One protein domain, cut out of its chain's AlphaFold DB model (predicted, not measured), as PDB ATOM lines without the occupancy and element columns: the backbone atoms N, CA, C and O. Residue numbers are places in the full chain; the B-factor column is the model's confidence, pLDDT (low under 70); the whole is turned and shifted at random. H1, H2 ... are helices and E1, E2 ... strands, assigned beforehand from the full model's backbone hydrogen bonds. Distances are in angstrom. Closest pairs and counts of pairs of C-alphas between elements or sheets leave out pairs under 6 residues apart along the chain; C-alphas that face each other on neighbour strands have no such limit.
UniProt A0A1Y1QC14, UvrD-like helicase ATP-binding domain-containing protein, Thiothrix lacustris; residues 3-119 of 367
ATOM      1  N   ILE A   3      70.755  14.046   2.609       96.50
ATOM      2  CA  ILE A   3      69.384  13.629   2.949       96.50
ATOM      3  C   ILE A   3      68.852  12.670   1.885       96.50
ATOM      4  O   ILE A   3      68.984  12.947   0.692       96.50
ATOM      5  N   LEU A   4      68.232  11.574   2.321       97.31
ATOM      6  CA  LEU A   4      67.455  10.671   1.469       97.31
ATOM      7  C   LEU A   4      66.005  10.649   1.950       97.31
ATOM      8  O   LEU A   4      65.753  10.595   3.154       97.31
ATOM      9  N   LEU A   5      65.051  10.687   1.024       97.12
ATOM     10  CA  LEU A   5      63.625  10.614   1.343       97.12
ATOM     11  C   LEU A   5      63.079   9.220   1.060       97.12
ATOM     12  O   LEU A   5      63.394   8.626   0.031       97.12
ATOM     13  N   TYR A   6      62.214   8.730   1.940       96.38
ATOM     14  CA  TYR A   6      61.437   7.536   1.654       96.38
ATOM     15  C   TYR A   6      60.573   7.764   0.402       96.38
ATOM     16  O   TYR A   6      60.001   8.843   0.225       96.38
ATOM     17  N   ASN A   7      60.523   6.775  -0.493       94.00
ATOM     18  CA  ASN A   7      59.935   6.878  -1.831       94.00
ATOM     19  C   ASN A   7      58.464   7.341  -1.846       94.00
ATOM     20  O   ASN A   7      58.077   8.044  -2.776       94.00
ATOM     21  N   GLU A   8      57.681   7.017  -0.817       91.31
ATOM     22  CA  GLU A   8      56.268   7.407  -0.677       91.31
ATOM     23  C   GLU A   8      56.068   8.852  -0.182       91.31
ATOM     24  O   GLU A   8      54.942   9.349  -0.155       91.31
ATOM     25  N   LEU A   9      57.136   9.561   0.201       94.00
ATOM     26  CA  LEU A   9      57.040  10.952   0.642       94.00
ATOM     27  C   LEU A   9      57.118  11.924  -0.541       94.00
ATOM     28  O   LEU A   9      58.056  11.903  -1.344       94.00
ATOM     29  N   ASP A  10      56.157  12.847  -0.597       93.19
ATOM     30  CA  ASP A  10      56.223  14.019  -1.468       93.19
ATOM     31  C   ASP A  10      56.801  15.219  -0.697       93.19
ATOM     32  O   ASP A  10      56.117  15.769   0.172       93.19
ATOM     33  N   PRO A  11      58.033  15.674  -1.001       93.12
ATOM     34  CA  PRO A  11      58.623  16.832  -0.332       93.12
ATOM     35  C   PRO A  11      57.811  18.120  -0.515       93.12
ATOM     36  O   PRO A  11      57.883  18.995   0.346       93.12
ATOM     37  N   ASN A  12      57.031  18.249  -1.595       93.25
ATOM     38  CA  ASN A  12      56.213  19.441  -1.839       93.25
ATOM     39  C   ASN A  12      54.989  19.503  -0.915       93.25
ATOM     40  O   ASN A  12      54.500  20.591  -0.612       93.25
ATOM     41  N   ALA A  13      54.522  18.351  -0.428       93.50
ATOM     42  CA  ALA A  13      53.419  18.250   0.522       93.50
ATOM     43  C   ALA A  13      53.852  18.474   1.988       93.50
ATOM     44  O   ALA A  13      53.000  18.545   2.880       93.50
ATOM     45  N   ILE A  14      55.161  18.583   2.254       94.12
ATOM     46  CA  ILE A  14      55.728  18.746   3.598       94.12
ATOM     47  C   ILE A  14      56.049  20.227   3.849       94.12
ATOM     48  O   ILE A  14      57.063  20.772   3.403       94.12
ATOM     49  N   THR A  15      55.197  20.893   4.626       92.25
ATOM     50  CA  THR A  15      55.368  22.311   4.967       92.25
ATOM     51  C   THR A  15      56.671  22.549   5.732       92.25
ATOM     52  O   THR A  15      56.915  21.956   6.779       92.25
ATOM     53  N   GLY A  16      57.506  23.470   5.241       93.00
ATOM     54  CA  GLY A  16      58.779  23.824   5.883       93.00
ATOM     55  C   GLY A  16      59.939  22.871   5.579       93.00
ATOM     56  O   GLY A  16      61.040  23.096   6.083       93.00
ATOM     57  N   PHE A  17      59.738  21.867   4.716       95.81
ATOM     58  CA  PHE A  17      60.764  20.879   4.373       95.81
ATOM     59  C   PHE A  17      62.056  21.504   3.841       95.81
ATOM     60  O   PHE A  17      63.134  21.149   4.300       95.81
ATOM     61  N   SER A  18      61.961  22.474   2.924       95.38
ATOM     62  CA  SER A  18      63.134  23.141   2.333       95.38
ATOM     63  C   SER A  18      64.003  23.851   3.385       95.38
ATOM     64  O   SER A  18      65.222  23.697   3.399       95.38
ATOM     65  N   LYS A  19      63.368  24.553   4.334       96.56
ATOM     66  CA  LYS A  19      64.062  25.218   5.448       96.56
ATOM     67  C   LYS A  19      64.717  24.205   6.388       96.56
ATOM     68  O   LYS A  19      65.858  24.381   6.793       96.56
ATOM     69  N   TRP A  20      63.993  23.146   6.745       97.25
ATOM     70  CA  TRP A  20      64.543  22.085   7.585       97.25
ATOM     71  C   TRP A  20      65.737  21.397   6.907       97.25
ATOM     72  O   TRP A  20      66.784  21.207   7.525       97.25
ATOM     73  N   ARG A  21      65.615  21.109   5.609       96.94
ATOM     74  CA  ARG A  21      66.668  20.515   4.788       96.94
ATOM     75  C   ARG A  21      67.943  21.353   4.787       96.94
ATOM     76  O   ARG A  21      69.011  20.778   4.968       96.94
ATOM     77  N   SER A  22      67.852  22.679   4.659       97.38
ATOM     78  CA  SER A  22      69.050  23.530   4.665       97.38
ATOM     79  C   SER A  22      69.801  23.493   6.000       97.38
ATOM     80  O   SER A  22      71.027  23.558   6.005       97.38
ATOM     81  N   PHE A  23      69.098  23.354   7.132       97.44
ATOM     82  CA  PHE A  23      69.748  23.172   8.437       97.44
ATOM     83  C   PHE A  23      70.470  21.827   8.533       97.44
ATOM     84  O   PHE A  23      71.624  21.776   8.945       97.44
ATOM     85  N   MET A  24      69.829  20.746   8.088       96.94
ATOM     86  CA  MET A  24      70.442  19.416   8.090       96.94
ATOM     87  C   MET A  24      71.652  19.335   7.153       96.94
ATOM     88  O   MET A  24      72.672  18.745   7.499       96.94
ATOM     89  N   GLU A  25      71.582  19.948   5.971       96.19
ATOM     90  CA  GLU A  25      72.710  19.987   5.035       96.19
ATOM     91  C   GLU A  25      73.918  20.734   5.624       96.19
ATOM     92  O   GLU A  25      75.051  20.307   5.400       96.19
ATOM     93  N   ALA A  26      73.671  21.748   6.462       96.25
ATOM     94  CA  ALA A  26      74.677  22.479   7.233       96.25
ATOM     95  C   ALA A  26      75.097  21.801   8.559       96.25
ATOM     96  O   ALA A  26      75.856  22.394   9.322       96.25
ATOM     97  N   ASP A  27      74.602  20.589   8.847       95.00
ATOM     98  CA  ASP A  27      74.810  19.863  10.111       95.00
ATOM     99  C   ASP A  27      74.331  20.629  11.372       95.00
ATOM    100  O   ASP A  27      74.735  20.322  12.493       95.00
ATOM    101  N   ASP A  28      73.404  21.581  11.211       96.38
ATOM    102  CA  ASP A  28      72.787  22.354  12.297       96.38
ATOM    103  C   ASP A  28      71.539  21.642  12.851       96.38
ATOM    104  O   ASP A  28      70.385  22.018  12.613       96.38
ATOM    105  N   LEU A  29      71.783  20.570  13.606       95.94
ATOM    106  CA  LEU A  29      70.733  19.763  14.239       95.94
ATOM    107  C   LEU A  29      69.922  20.533  15.283       95.94
ATOM    108  O   LEU A  29      68.756  20.211  15.530       95.94
ATOM    109  N   LYS A  30      70.527  21.571  15.866       95.50
ATOM    110  CA  LYS A  30      69.892  22.417  16.868       95.50
ATOM    111  C   LYS A  30      68.817  23.295  16.239       95.50
ATOM    112  O   LYS A  30      67.691  23.308  16.731       95.50
ATOM    113  N   SER A  31      69.126  23.979  15.136       95.56
ATOM    114  CA  SER A  31      68.137  24.776  14.395       95.56
ATOM    115  C   SER A  31      67.092  23.912  13.689       95.56
ATOM    116  O   SER A  31      65.960  24.357  13.492       95.56
ATOM    117  N   ALA A  32      67.442  22.670  13.344       95.50
ATOM    118  CA  ALA A  32      66.500  21.666  12.854       95.50
ATOM    119  C   ALA A  32      65.630  21.026  13.963       95.50
ATOM    120  O   ALA A  32      64.758  20.216  13.637       95.50
ATOM    121  N   ASP A  33      65.856  21.383  15.238       96.06
ATOM    122  CA  ASP A  33      65.164  20.871  16.433       96.06
ATOM    123  C   ASP A  33      65.045  19.340  16.400       96.06
ATOM    124  O   ASP A  33      63.952  18.759  16.406       96.06
ATOM    125  N   VAL A  34      66.208  18.691  16.263       97.00
ATOM    126  CA  VAL A  34      66.319  17.234  16.204       97.00
ATOM    127  C   VAL A  34      66.422  16.649  17.607       97.00
ATOM    128  O   VAL A  34      67.233  17.090  18.414       97.00
ATOM    129  N   LYS A  35      65.635  15.613  17.900       95.69
ATOM    130  CA  LYS A  35      65.592  14.921  19.194       95.69
ATOM    131  C   LYS A  35      65.659  13.409  19.004       95.69
ATOM    132  O   LYS A  35      65.012  12.873  18.106       95.69
ATOM    133  N   LYS A  36      66.422  12.706  19.846       94.12
ATOM    134  CA  LYS A  36      66.509  11.236  19.824       94.12
ATOM    135  C   LYS A  36      65.327  10.635  20.586       94.12
ATOM    136  O   LYS A  36      65.168  10.916  21.767       94.12
ATOM    137  N   ILE A  37      64.514   9.823  19.916       92.31
ATOM    138  CA  ILE A  37      63.271   9.263  20.480       92.31
ATOM    139  C   ILE A  37      63.263   7.727  20.533       92.31
ATOM    140  O   ILE A  37      62.353   7.138  21.106       92.31
ATOM    141  N   GLY A  38      64.270   7.078  19.950       89.06
ATOM    142  CA  GLY A  38      64.462   5.629  19.966       89.06
ATOM    143  C   GLY A  38      65.920   5.278  19.676       89.06
ATOM    144  O   GLY A  38      66.787   6.144  19.773       89.06
ATOM    145  N   ASP A  39      66.197   4.025  19.316       86.38
ATOM    146  CA  ASP A  39      67.569   3.529  19.132       86.38
ATOM    147  C   ASP A  39      68.315   4.237  17.981       86.38
ATOM    148  O   ASP A  39      69.199   5.061  18.228       86.38
ATOM    149  N   ASN A  40      67.869   4.024  16.738       93.38
ATOM    150  CA  ASN A  40      68.251   4.820  15.563       93.38
ATOM    151  C   ASN A  40      67.042   5.589  15.005       93.38
ATOM    152  O   ASN A  40      66.784   5.602  13.802       93.38
ATOM    153  N   LEU A  41      66.253   6.181  15.904       94.12
ATOM    154  CA  LEU A  41      65.052   6.922  15.542       94.12
ATOM    155  C   LEU A  41      65.048   8.304  16.184       94.12
ATOM    156  O   LEU A  41      65.223   8.471  17.397       94.12
ATOM    157  N   TYR A  42      64.821   9.293  15.336       95.56
ATOM    158  CA  TYR A  42      64.917  10.700  15.656       95.56
ATOM    159  C   TYR A  42      63.687  11.437  15.155       95.56
ATOM    160  O   TYR A  42      63.020  11.053  14.192       95.56
ATOM    161  N   ARG A  43      63.409  12.542  15.823       94.75
ATOM    162  CA  ARG A  43      62.369  13.489  15.481       94.75
ATOM    163  C   ARG A  43      63.007  14.787  15.044       94.75
ATOM    164  O   ARG A  43      63.887  15.245  15.751       94.75
ATOM    165  N   ALA A  44      62.496  15.426  13.999       96.56
ATOM    166  CA  ALA A  44      62.693  16.859  13.799       96.56
ATOM    167  C   ALA A  44      61.373  17.626  13.875       96.56
ATOM    168  O   ALA A  44      60.335  17.134  13.412       96.56
ATOM    169  N   ARG A  45      61.418  18.841  14.425       95.38
ATOM    170  CA  ARG A  45      60.285  19.770  14.432       95.38
ATOM    171  C   ARG A  45      60.315  20.685  13.213       95.38
ATOM    172  O   ARG A  45      61.242  21.459  13.021       95.38
ATOM    173  N   LEU A  46      59.254  20.614  12.403       94.62
ATOM    174  CA  LEU A  46      59.080  21.487  11.239       94.62
ATOM    175  C   LEU A  46      58.387  22.798  11.616       94.62
ATOM    176  O   LEU A  46      58.779  23.877  11.175       94.62
ATOM    177  N   ASN A  47      57.332  22.696  12.424       91.69
ATOM    178  CA  ASN A  47      56.522  23.818  12.884       91.69
ATOM    179  C   ASN A  47      55.799  23.443  14.198       91.69
ATOM    180  O   ASN A  47      56.141  22.458  14.854       91.69
ATOM    181  N   ARG A  48      54.800  24.230  14.618       88.75
ATOM    182  CA  ARG A  48      54.067  23.982  15.870       88.75
ATOM    183  C   ARG A  48      53.309  22.648  15.891       88.75
ATOM    184  O   ARG A  48      53.126  22.137  16.989       88.75
ATOM    185  N   SER A  49      52.859  22.138  14.744       90.00
ATOM    186  CA  SER A  49      51.996  20.955  14.619       90.00
ATOM    187  C   SER A  49      52.620  19.783  13.874       90.00
ATOM    188  O   SER A  49      52.101  18.684  13.992       90.00
ATOM    189  N   ASP A  50      53.701  19.963  13.116       94.88
ATOM    190  CA  ASP A  50      54.204  18.908  12.237       94.88
ATOM    191  C   ASP A  50      55.641  18.501  12.562       94.88
ATOM    192  O   ASP A  50      56.456  19.273  13.097       94.88
ATOM    193  N   ARG A  51      55.954  17.244  12.244       94.88
ATOM    194  CA  ARG A  51      57.238  16.616  12.552       94.88
ATOM    195  C   ARG A  51      57.717  15.685  11.441       94.88
ATOM    196  O   ARG A  51      56.912  15.132  10.698       94.88
ATOM    197  N   LEU A  52      59.023  15.427  11.410       97.00
ATOM    198  CA  LEU A  52      59.640  14.375  10.592       97.00
ATOM    199  C   LEU A  52      60.234  13.274  11.457       97.00
ATOM    200  O   LEU A  52      60.811  13.556  12.511       97.00
ATOM    201  N   LEU A  53      60.029  12.013  11.066       96.38
ATOM    202  CA  LEU A  53      60.757  10.872  11.620       96.38
ATOM    203  C   LEU A  53      61.971  10.630  10.750       96.38
ATOM    204  O   LEU A  53      61.867  10.609   9.524       96.38
ATOM    205  N   LEU A  54      63.110  10.466  11.404       97.00
ATOM    206  CA  LEU A  54      64.403  10.389  10.760       97.00
ATOM    207  C   LEU A  54      65.219   9.257  11.371       97.00
ATOM    208  O   LEU A  54      65.103   8.981  12.565       97.00
ATOM    209  N   ALA A  55      66.105   8.679  10.577       96.81
ATOM    210  CA  ALA A  55      67.171   7.813  11.058       96.81
ATOM    211  C   ALA A  55      68.507   8.257  10.460       96.81
ATOM    212  O   ALA A  55      68.547   8.752   9.330       96.81
ATOM    213  N   PHE A  56      69.598   8.088  11.207       97.50
ATOM    214  CA  PHE A  56      70.933   8.422  10.720       97.50
ATOM    215  C   PHE A  56      71.669   7.161  10.288       97.50
ATOM    216  O   PHE A  56      71.634   6.137  10.966       97.50
ATOM    217  N   TYR A  57      72.330   7.249   9.142       97.19
ATOM    218  CA  TYR A  57      73.120   6.177   8.552       97.19
ATOM    219  C   TYR A  57      74.390   6.760   7.932       97.19
ATOM    220  O   TYR A  57      74.491   7.973   7.725       97.19
ATOM    221  N   HIS A  58      75.330   5.899   7.558       96.25
ATOM    222  CA  HIS A  58      76.456   6.284   6.716       96.25
ATOM    223  C   HIS A  58      76.611   5.350   5.514       96.25
ATOM    224  O   HIS A  58      76.172   4.202   5.524       96.25
ATOM    225  N   HIS A  59      77.238   5.858   4.460       96.12
ATOM    226  CA  HIS A  59      77.725   5.060   3.341       96.12
ATOM    227  C   HIS A  59      79.074   5.630   2.913       96.12
ATOM    228  O   HIS A  59      79.166   6.825   2.611       96.12
ATOM    229  N   ALA A  60      80.114   4.789   2.932       91.50
ATOM    230  CA  ALA A  60      81.505   5.247   2.926       91.50
ATOM    231  C   ALA A  60      81.711   6.348   3.994       91.50
ATOM    232  O   ALA A  60      81.211   6.214   5.109       91.50
ATOM    233  N   ASP A  61      82.366   7.456   3.648       90.94
ATOM    234  CA  ASP A  61      82.643   8.566   4.572       90.94
ATOM    235  C   ASP A  61      81.517   9.617   4.633       90.94
ATOM    236  O   ASP A  61      81.693  10.709   5.174       90.94
ATOM    237  N   THR A  62      80.349   9.338   4.039       94.12
ATOM    238  CA  THR A  62      79.233  10.292   3.995       94.12
ATOM    239  C   THR A  62      78.110   9.882   4.942       94.12
ATOM    240  O   THR A  62      77.563   8.785   4.843       94.12
ATOM    241  N   ARG A  63      77.708  10.810   5.820       95.38
ATOM    242  CA  ARG A  63      76.531  10.675   6.689       95.38
ATOM    243  C   ARG A  63      75.249  11.056   5.947       95.38
ATOM    244  O   ARG A  63      75.203  12.074   5.246       95.38
ATOM    245  N   TYR A  64      74.200  10.278   6.181       96.88
ATOM    246  CA  TYR A  64      72.869  10.458   5.623       96.88
ATOM    247  C   TYR A  64      71.811  10.563   6.723       96.88
ATOM    248  O   TYR A  64      71.793   9.771   7.663       96.88
ATOM    249  N   ALA A  65      70.897  11.520   6.569       97.44
ATOM    250  CA  ALA A  65      69.621  11.551   7.270       97.44
ATOM    251  C   ALA A  65      68.544  10.950   6.361       97.44
ATOM    252  O   ALA A  65      68.256  11.489   5.290       97.44
ATOM    253  N   LEU A  66      67.954   9.832   6.776       97.88
ATOM    254  CA  LEU A  66      66.855   9.186   6.067       97.88
ATOM    255  C   LEU A  66      65.542   9.701   6.633       97.88
ATOM    256  O   LEU A  66      65.257   9.486   7.807       97.88
ATOM    257  N   VAL A  67      64.747  10.369   5.801       97.88
ATOM    258  CA  VAL A  67      63.402  10.819   6.163       97.88
ATOM    259  C   VAL A  67      62.441   9.651   5.996       97.88
ATOM    260  O   VAL A  67      62.147   9.258   4.870       97.88
ATOM    261  N   LEU A  68      61.989   9.095   7.118       96.12
ATOM    262  CA  LEU A  68      61.148   7.900   7.170       96.12
ATOM    263  C   LEU A  68      59.663   8.238   7.010       96.12
ATOM    264  O   LEU A  68      58.945   7.554   6.289       96.12
ATOM    265  N   GLU A  69      59.200   9.285   7.696       94.94
ATOM    266  CA  GLU A  69      57.773   9.600   7.781       94.94
ATOM    267  C   GLU A  69      57.525  11.082   8.085       94.94
ATOM    268  O   GLU A  69      58.286  11.722   8.821       94.94
ATOM    269  N   TYR A  70      56.425  11.617   7.555       95.56
ATOM    270  CA  TYR A  70      55.906  12.942   7.877       95.56
ATOM    271  C   TYR A  70      54.693  12.824   8.802       95.56
ATOM    272  O   TYR A  70      53.634  12.368   8.382       95.56
ATOM    273  N   LEU A  71      54.837  13.259  10.057       93.19
ATOM    274  CA  LEU A  71      53.757  13.213  11.042       93.19
ATOM    275  C   LEU A  71      53.062  14.571  11.128       93.19
ATOM    276  O   LEU A  71      53.570  15.506  11.761       93.19
ATOM    277  N   LYS A  72      51.883  14.659  10.506       90.75
ATOM    278  CA  LYS A  72      50.954  15.783  10.678       90.75
ATOM    279  C   LYS A  72      50.386  15.775  12.095       90.75
ATOM    280  O   LYS A  72      50.109  14.710  12.644       90.75
ATOM    281  N   SER A  73      50.203  16.951  12.684       89.06
ATOM    282  CA  SER A  73      49.615  17.109  14.031       89.06
ATOM    283  C   SER A  73      50.323  16.316  15.148       89.06
ATOM    284  O   SER A  73      49.702  15.979  16.152       89.06
ATOM    285  N   HIS A  74      51.615  16.013  14.981       86.50
ATOM    286  CA  HIS A  74      52.417  15.159  15.869       86.50
ATOM    287  C   HIS A  74      51.792  13.782  16.137       86.50
ATOM    288  O   HIS A  74      51.905  13.273  17.254       86.50
ATOM    289  N   ASP A  75      51.140  13.171  15.145       88.62
ATOM    290  CA  ASP A  75      50.533  11.849  15.315       88.62
ATOM    291  C   ASP A  75      51.590  10.735  15.425       88.62
ATOM    292  O   ASP A  75      51.912  10.029  14.476       88.62
ATOM    293  N   TYR A  76      52.176  10.610  16.612       88.38
ATOM    294  CA  TYR A  76      53.118   9.549  16.950       88.38
ATOM    295  C   TYR A  76      52.451   8.181  17.035       88.38
ATOM    296  O   TYR A  76      53.091   7.177  16.738       88.38
ATOM    297  N   ALA A  77      51.184   8.145  17.448       86.19
ATOM    298  CA  ALA A  77      50.449   6.905  17.652       86.19
ATOM    299  C   ALA A  77      50.136   6.204  16.324       86.19
ATOM    300  O   ALA A  77      50.120   4.976  16.287       86.19
ATOM    301  N   GLY A  78      49.924   6.973  15.252       86.06
ATOM    302  CA  GLY A  78      49.724   6.456  13.898       86.06
ATOM    303  C   GLY A  78      51.001   6.026  13.168       86.06
ATOM    304  O   GLY A  78      50.904   5.421  12.103       86.06
ATOM    305  N   SER A  79      52.191   6.308  13.710       89.56
ATOM    306  CA  SER A  79      53.449   5.973  13.036       89.56
ATOM    307  C   SER A  79      53.770   4.485  13.127       89.56
ATOM    308  O   SER A  79      53.909   3.930  14.216       89.56
ATOM    309  N   ARG A  80      54.027   3.860  11.975       89.12
ATOM    310  CA  ARG A  80      54.466   2.455  11.908       89.12
ATOM    311  C   ARG A  80      55.901   2.222  12.394       89.12
ATOM    312  O   ARG A  80      56.269   1.097  12.719       89.12
ATOM    313  N   PHE A  81      56.722   3.274  12.430       90.12
ATOM    314  CA  PHE A  81      58.118   3.208  12.879       90.12
ATOM    315  C   PHE A  81      58.263   3.355  14.394       90.12
ATOM    316  O   PHE A  81      59.350   3.158  14.938       90.12
ATOM    317  N   LEU A  82      57.179   3.721  15.076       87.94
ATOM    318  CA  LEU A  82      57.116   3.784  16.523       87.94
ATOM    319  C   LEU A  82      56.376   2.567  17.061       87.94
ATOM    320  O   LEU A  82      55.495   1.997  16.418       87.94
ATOM    321  N   SER A  83      56.742   2.145  18.270       70.12
ATOM    322  CA  SER A  83      55.968   1.127  18.966       70.12
ATOM    323  C   SER A  83      54.543   1.644  19.165       70.12
ATOM    324  O   SER A  83      54.336   2.771  19.618       70.12
ATOM    325  N   HIS A  84      53.557   0.821  18.807       66.31
ATOM    326  CA  HIS A  84      52.146   1.182  18.884       66.31
ATOM    327  C   HIS A  84      51.802   1.556  20.337       66.31
ATOM    328  O   HIS A  84      51.765   0.691  21.212       66.31
ATOM    329  N   GLY A  85      51.601   2.853  20.598       59.53
ATOM    330  CA  GLY A  85      51.345   3.392  21.940       59.53
ATOM    331  C   GLY A  85      52.537   4.053  22.648       59.53
ATOM    332  O   GLY A  85      52.430   4.354  23.838       59.53
ATOM    333  N   ALA A  86      53.659   4.310  21.966       68.38
ATOM    334  CA  ALA A  86      54.757   5.096  22.528       68.38
ATOM    335  C   ALA A  86      54.301   6.530  22.859       68.38
ATOM    336  O   ALA A  86      54.048   7.343  21.969       68.38
ATOM    337  N   VAL A  87      54.224   6.860  24.149       71.94
ATOM    338  CA  VAL A  87      53.991   8.237  24.607       71.94
ATOM    339  C   VAL A  87      55.335   8.954  24.660       71.94
ATOM    340  O   VAL A  87      56.142   8.719  25.559       71.94
ATOM    341  N   ILE A  88      55.582   9.821  23.680       82.12
ATOM    342  CA  ILE A  88      56.802  10.624  23.605       82.12
ATOM    343  C   ILE A  88      56.547  11.972  24.275       82.12
ATOM    344  O   ILE A  88      55.812  12.812  23.761       82.12
ATOM    345  N   ASP A  89      57.189  12.183  25.420       82.56
ATOM    346  CA  ASP A  89      57.238  13.480  26.088       82.56
ATOM    347  C   ASP A  89      58.428  14.284  25.544       82.56
ATOM    348  O   ASP A  89      59.563  14.133  26.002       82.56
ATOM    349  N   GLU A  90      58.179  15.100  24.513       81.94
ATOM    350  CA  GLU A  90      59.221  15.879  23.828       81.94
ATOM    351  C   GLU A  90      59.982  16.817  24.774       81.94
ATOM    352  O   GLU A  90      61.158  17.090  24.527       81.94
ATOM    353  N   ASP A  91      59.346  17.322  25.832       85.25
ATOM    354  CA  ASP A  91      59.947  18.304  26.741       85.25
ATOM    355  C   ASP A  91      61.020  17.675  27.636       85.25
ATOM    356  O   ASP A  91      61.938  18.357  28.092       85.25
ATOM    357  N   LYS A  92      60.960  16.353  27.823       88.69
ATOM    358  CA  LYS A  92      61.977  15.578  28.547       88.69
ATOM    359  C   LYS A  92      63.158  15.158  27.679       88.69
ATOM    360  O   LYS A  92      64.131  14.623  28.206       88.69
ATOM    361  N   ILE A  93      63.084  15.378  26.366       89.62
ATOM    362  CA  ILE A  93      64.113  14.944  25.424       89.62
ATOM    363  C   ILE A  93      64.938  16.163  24.993       89.62
ATOM    364  O   ILE A  93      64.380  17.108  24.415       89.62
ATOM    365  N   PRO A  94      66.257  16.173  25.260       91.31
ATOM    366  CA  PRO A  94      67.117  17.276  24.862       91.31
ATOM    367  C   PRO A  94      67.256  17.342  23.338       91.31
ATOM    368  O   PRO A  94      67.186  16.328  22.638       91.31
ATOM    369  N   VAL A  95      67.469  18.558  22.834       94.38
ATOM    370  CA  VAL A  95      67.831  18.774  21.431       94.38
ATOM    371  C   VAL A  95      69.240  18.240  21.200       94.38
ATOM    372  O   VAL A  95      70.133  18.425  22.025       94.38
ATOM    373  N   LEU A  96      69.421  17.559  20.078       93.44
ATOM    374  CA  LEU A  96      70.675  16.961  19.673       93.44
ATOM    375  C   LEU A  96      71.611  18.048  19.124       93.44
ATOM    376  O   LEU A  96      71.272  18.728  18.158       93.44
ATOM    377  N   GLU A  97      72.783  18.219  19.737       90.50
ATOM    378  CA  GLU A  97      73.771  19.221  19.301       90.50
ATOM    379  C   GLU A  97      74.676  18.700  18.179       90.50
ATOM    380  O   GLU A  97      75.037  19.448  17.274       90.50
ATOM    381  N   HIS A  98      75.001  17.407  18.213       91.00
ATOM    382  CA  HIS A  98      75.878  16.750  17.250       91.00
ATOM    383  C   HIS A  98      75.250  15.455  16.752       91.00
ATOM    384  O   HIS A  98      74.588  14.736  17.501       91.00
ATOM    385  N   ALA A  99      75.458  15.155  15.473       88.88
ATOM    386  CA  ALA A  99      75.000  13.898  14.905       88.88
ATOM    387  C   ALA A  99      75.720  12.716  15.576       88.88
ATOM    388  O   ALA A  99      76.885  12.860  15.945       88.88
ATOM    389  N   PRO A 100      75.063  11.553  15.708       89.69
ATOM    390  CA  PRO A 100      75.707  10.356  16.238       89.69
ATOM    391  C   PRO A 100      76.944   9.970  15.411       89.69
ATOM    392  O   PRO A 100      76.935  10.039  14.174       89.69
ATOM    393  N   ASP A 101      78.001   9.563  16.113       85.25
ATOM    394  CA  ASP A 101      79.242   9.073  15.503       85.25
ATOM    395  C   ASP A 101      79.093   7.624  15.027       85.25
ATOM    396  O   ASP A 101      79.491   7.296  13.911       85.25
ATOM    397  N   ASP A 102      78.443   6.781  15.832       88.38
ATOM    398  CA  ASP A 102      78.142   5.390  15.496       88.38
ATOM    399  C   ASP A 102      76.749   5.298  14.861       88.38
ATOM    400  O   ASP A 102      75.720   5.431  15.530       88.38
ATOM    401  N   THR A 103      76.717   5.152  13.537       93.31
ATOM    402  CA  THR A 103      75.482   5.009  12.755       93.31
ATOM    403  C   THR A 103      75.554   3.737  11.924       93.31
ATOM    404  O   THR A 103      76.638   3.400  11.454       93.31
ATOM    405  N   PRO A 104      74.441   3.031  11.673       95.38
ATOM    406  CA  PRO A 104      74.478   1.845  10.829       95.38
ATOM    407  C   PRO A 104      74.896   2.172   9.386       95.38
ATOM    408  O   PRO A 104      74.618   3.258   8.866       95.38
ATOM    409  N   ALA A 105      75.543   1.212   8.725       96.19
ATOM    410  CA  ALA A 105      75.979   1.348   7.340       96.19
ATOM    411  C   ALA A 105      74.851   1.009   6.353       96.19
ATOM    412  O   ALA A 105      74.146   0.010   6.510       96.19
ATOM    413  N   LEU A 106      74.714   1.803   5.293       96.31
ATOM    414  CA  LEU A 106      73.914   1.451   4.120       96.31
ATOM    415  C   LEU A 106      74.759   0.605   3.171       96.31
ATOM    416  O   LEU A 106      75.900   0.957   2.865       96.31
ATOM    417  N   ALA A 107      74.173  -0.478   2.662       94.06
ATOM    418  CA  ALA A 107      74.851  -1.366   1.720       94.06
ATOM    419  C   ALA A 107      75.221  -0.645   0.413       94.06
ATOM    420  O   ALA A 107      76.299  -0.858  -0.135       94.06
ATOM    421  N   TYR A 108      74.333   0.225  -0.069       95.25
ATOM    422  CA  TYR A 108      74.510   1.003  -1.287       95.25
ATOM    423  C   TYR A 108      73.662   2.277  -1.225       95.25
ATOM    424  O   TYR A 108      72.559   2.262  -0.675       95.25
ATOM    425  N   VAL A 109      74.173   3.366  -1.804       96.50
ATOM    426  CA  VAL A 109      73.425   4.609  -2.024       96.50
ATOM    427  C   VAL A 109      73.685   5.101  -3.437       96.50
ATOM    428  O   VAL A 109      74.823   5.397  -3.800       96.50
ATOM    429  N   ASN A 110      72.620   5.272  -4.210       94.50
ATOM    430  CA  ASN A 110      72.712   5.943  -5.491       94.50
ATOM    431  C   ASN A 110      72.829   7.461  -5.294       94.50
ATOM    432  O   ASN A 110      71.909   8.119  -4.817       94.50
ATOM    433  N   ALA A 111      73.970   8.035  -5.677       89.50
ATOM    434  CA  ALA A 111      74.230   9.462  -5.511       89.50
ATOM    435  C   ALA A 111      73.354  10.364  -6.403       89.50
ATOM    436  O   ALA A 111      73.206  11.546  -6.087       89.50
ATOM    437  N   GLN A 112      72.791   9.831  -7.493       89.19
ATOM    438  CA  GLN A 112      71.928  10.573  -8.416       89.19
ATOM    439  C   GLN A 112      70.470  10.623  -7.940       89.19
ATOM    440  O   GLN A 112      69.728  11.535  -8.306       89.19
ATOM    441  N   HIS A 113      70.065   9.686  -7.078       88.62
ATOM    442  CA  HIS A 113      68.696   9.579  -6.590       88.62
ATOM    443  C   HIS A 113      68.622   9.853  -5.088       88.62
ATOM    444  O   HIS A 113      69.050   9.065  -4.252       88.62
ATOM    445  N   GLY A 114      68.000  10.975  -4.723       91.94
ATOM    446  CA  GLY A 114      67.782  11.376  -3.328       91.94
ATOM    447  C   GLY A 114      66.675  10.598  -2.607       91.94
ATOM    448  O   GLY A 114      66.054  11.146  -1.696       91.94
ATOM    449  N   ARG A 115      66.370   9.370  -3.044       94.88
ATOM    450  CA  ARG A 115      65.281   8.545  -2.513       94.88
ATOM    451  C   ARG A 115      65.759   7.149  -2.130       94.88
ATOM    452  O   ARG A 115      66.716   6.628  -2.699       94.88
ATOM    453  N   PHE A 116      65.067   6.553  -1.168       96.62
ATOM    454  CA  PHE A 116      65.236   5.158  -0.782       96.62
ATOM    455  C   PHE A 116      63.879   4.459  -0.678       96.62
ATOM    456  O   PHE A 116      62.846   5.091  -0.458       96.62
ATOM    457  N   ASN A 117      63.908   3.141  -0.806       96.25
ATOM    458  CA  ASN A 117      62.781   2.238  -0.636       96.25
ATOM    459  C   ASN A 117      62.982   1.410   0.644       96.25
ATOM    460  O   ASN A 117      64.098   1.341   1.171       96.25
ATOM    461  N   LEU A 118      61.924   0.790   1.159       95.19
ATOM    462  CA  LEU A 118      61.975   0.089   2.443       95.19
ATOM    463  C   LEU A 118      61.130  -1.186   2.411       95.19
ATOM    464  O   LEU A 118      59.905  -1.113   2.488       95.19
ATOM    465  N   LEU A 119      61.798  -2.337   2.413       95.38
ATOM    466  CA  LEU A 119      61.200  -3.637   2.738       95.38
ATOM    467  C   LEU A 119      61.625  -4.020   4.159       95.38
ATOM    468  O   LEU A 119      61.476  -3.221   5.074       95.38
TER     469      LEU A 119
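What this domain is: This is residues 3 to 119 of the 367 residues of the protein "UvrD-like helicase ATP-binding domain-containing protein" of Thiothrix lacustris (UniProt A0A1Y1QC14). Little is regular: a strongly twisted sheet, built on hairpin E4 and E5, has H1 packed on it and residues 72 to 114 skirting it. Of 117 printed residues, 43 are in E1, H1, then E2 to E6, class mixed; the mixed sheet runs E2 E3 E4 E5 E1 E6. It is compact, radius of gyration of the C-alphas 13.5 A, spans 35 by 28 by 28 A.

How they stand to each other: Start at E1, residues 3 to 6, parallel to E5, 62 to 71, and to E6, 115 to 118. H1, 17 to 25, with every O i to N i+4 pair within hydrogen-bond range, is on the sheet. E2, 34 to 36, E3, 42 to 45, E4, 51 to 59, and E5 form an antiparallel meander; N 35 and O 43 are 2.8 A apart.

Where its parts are: Find C-alpha 3 at (69.384, 13.629, 2.949), where E1 begins; E5 runs 26.6 A from first to last C-alpha; E6 ends at C-alpha 118 at (61.975, 0.089, 2.443).

The domain as a whole: Nothing is cut; link E5 to E6 is long; residues 84 to 86 have pLDDT under 70.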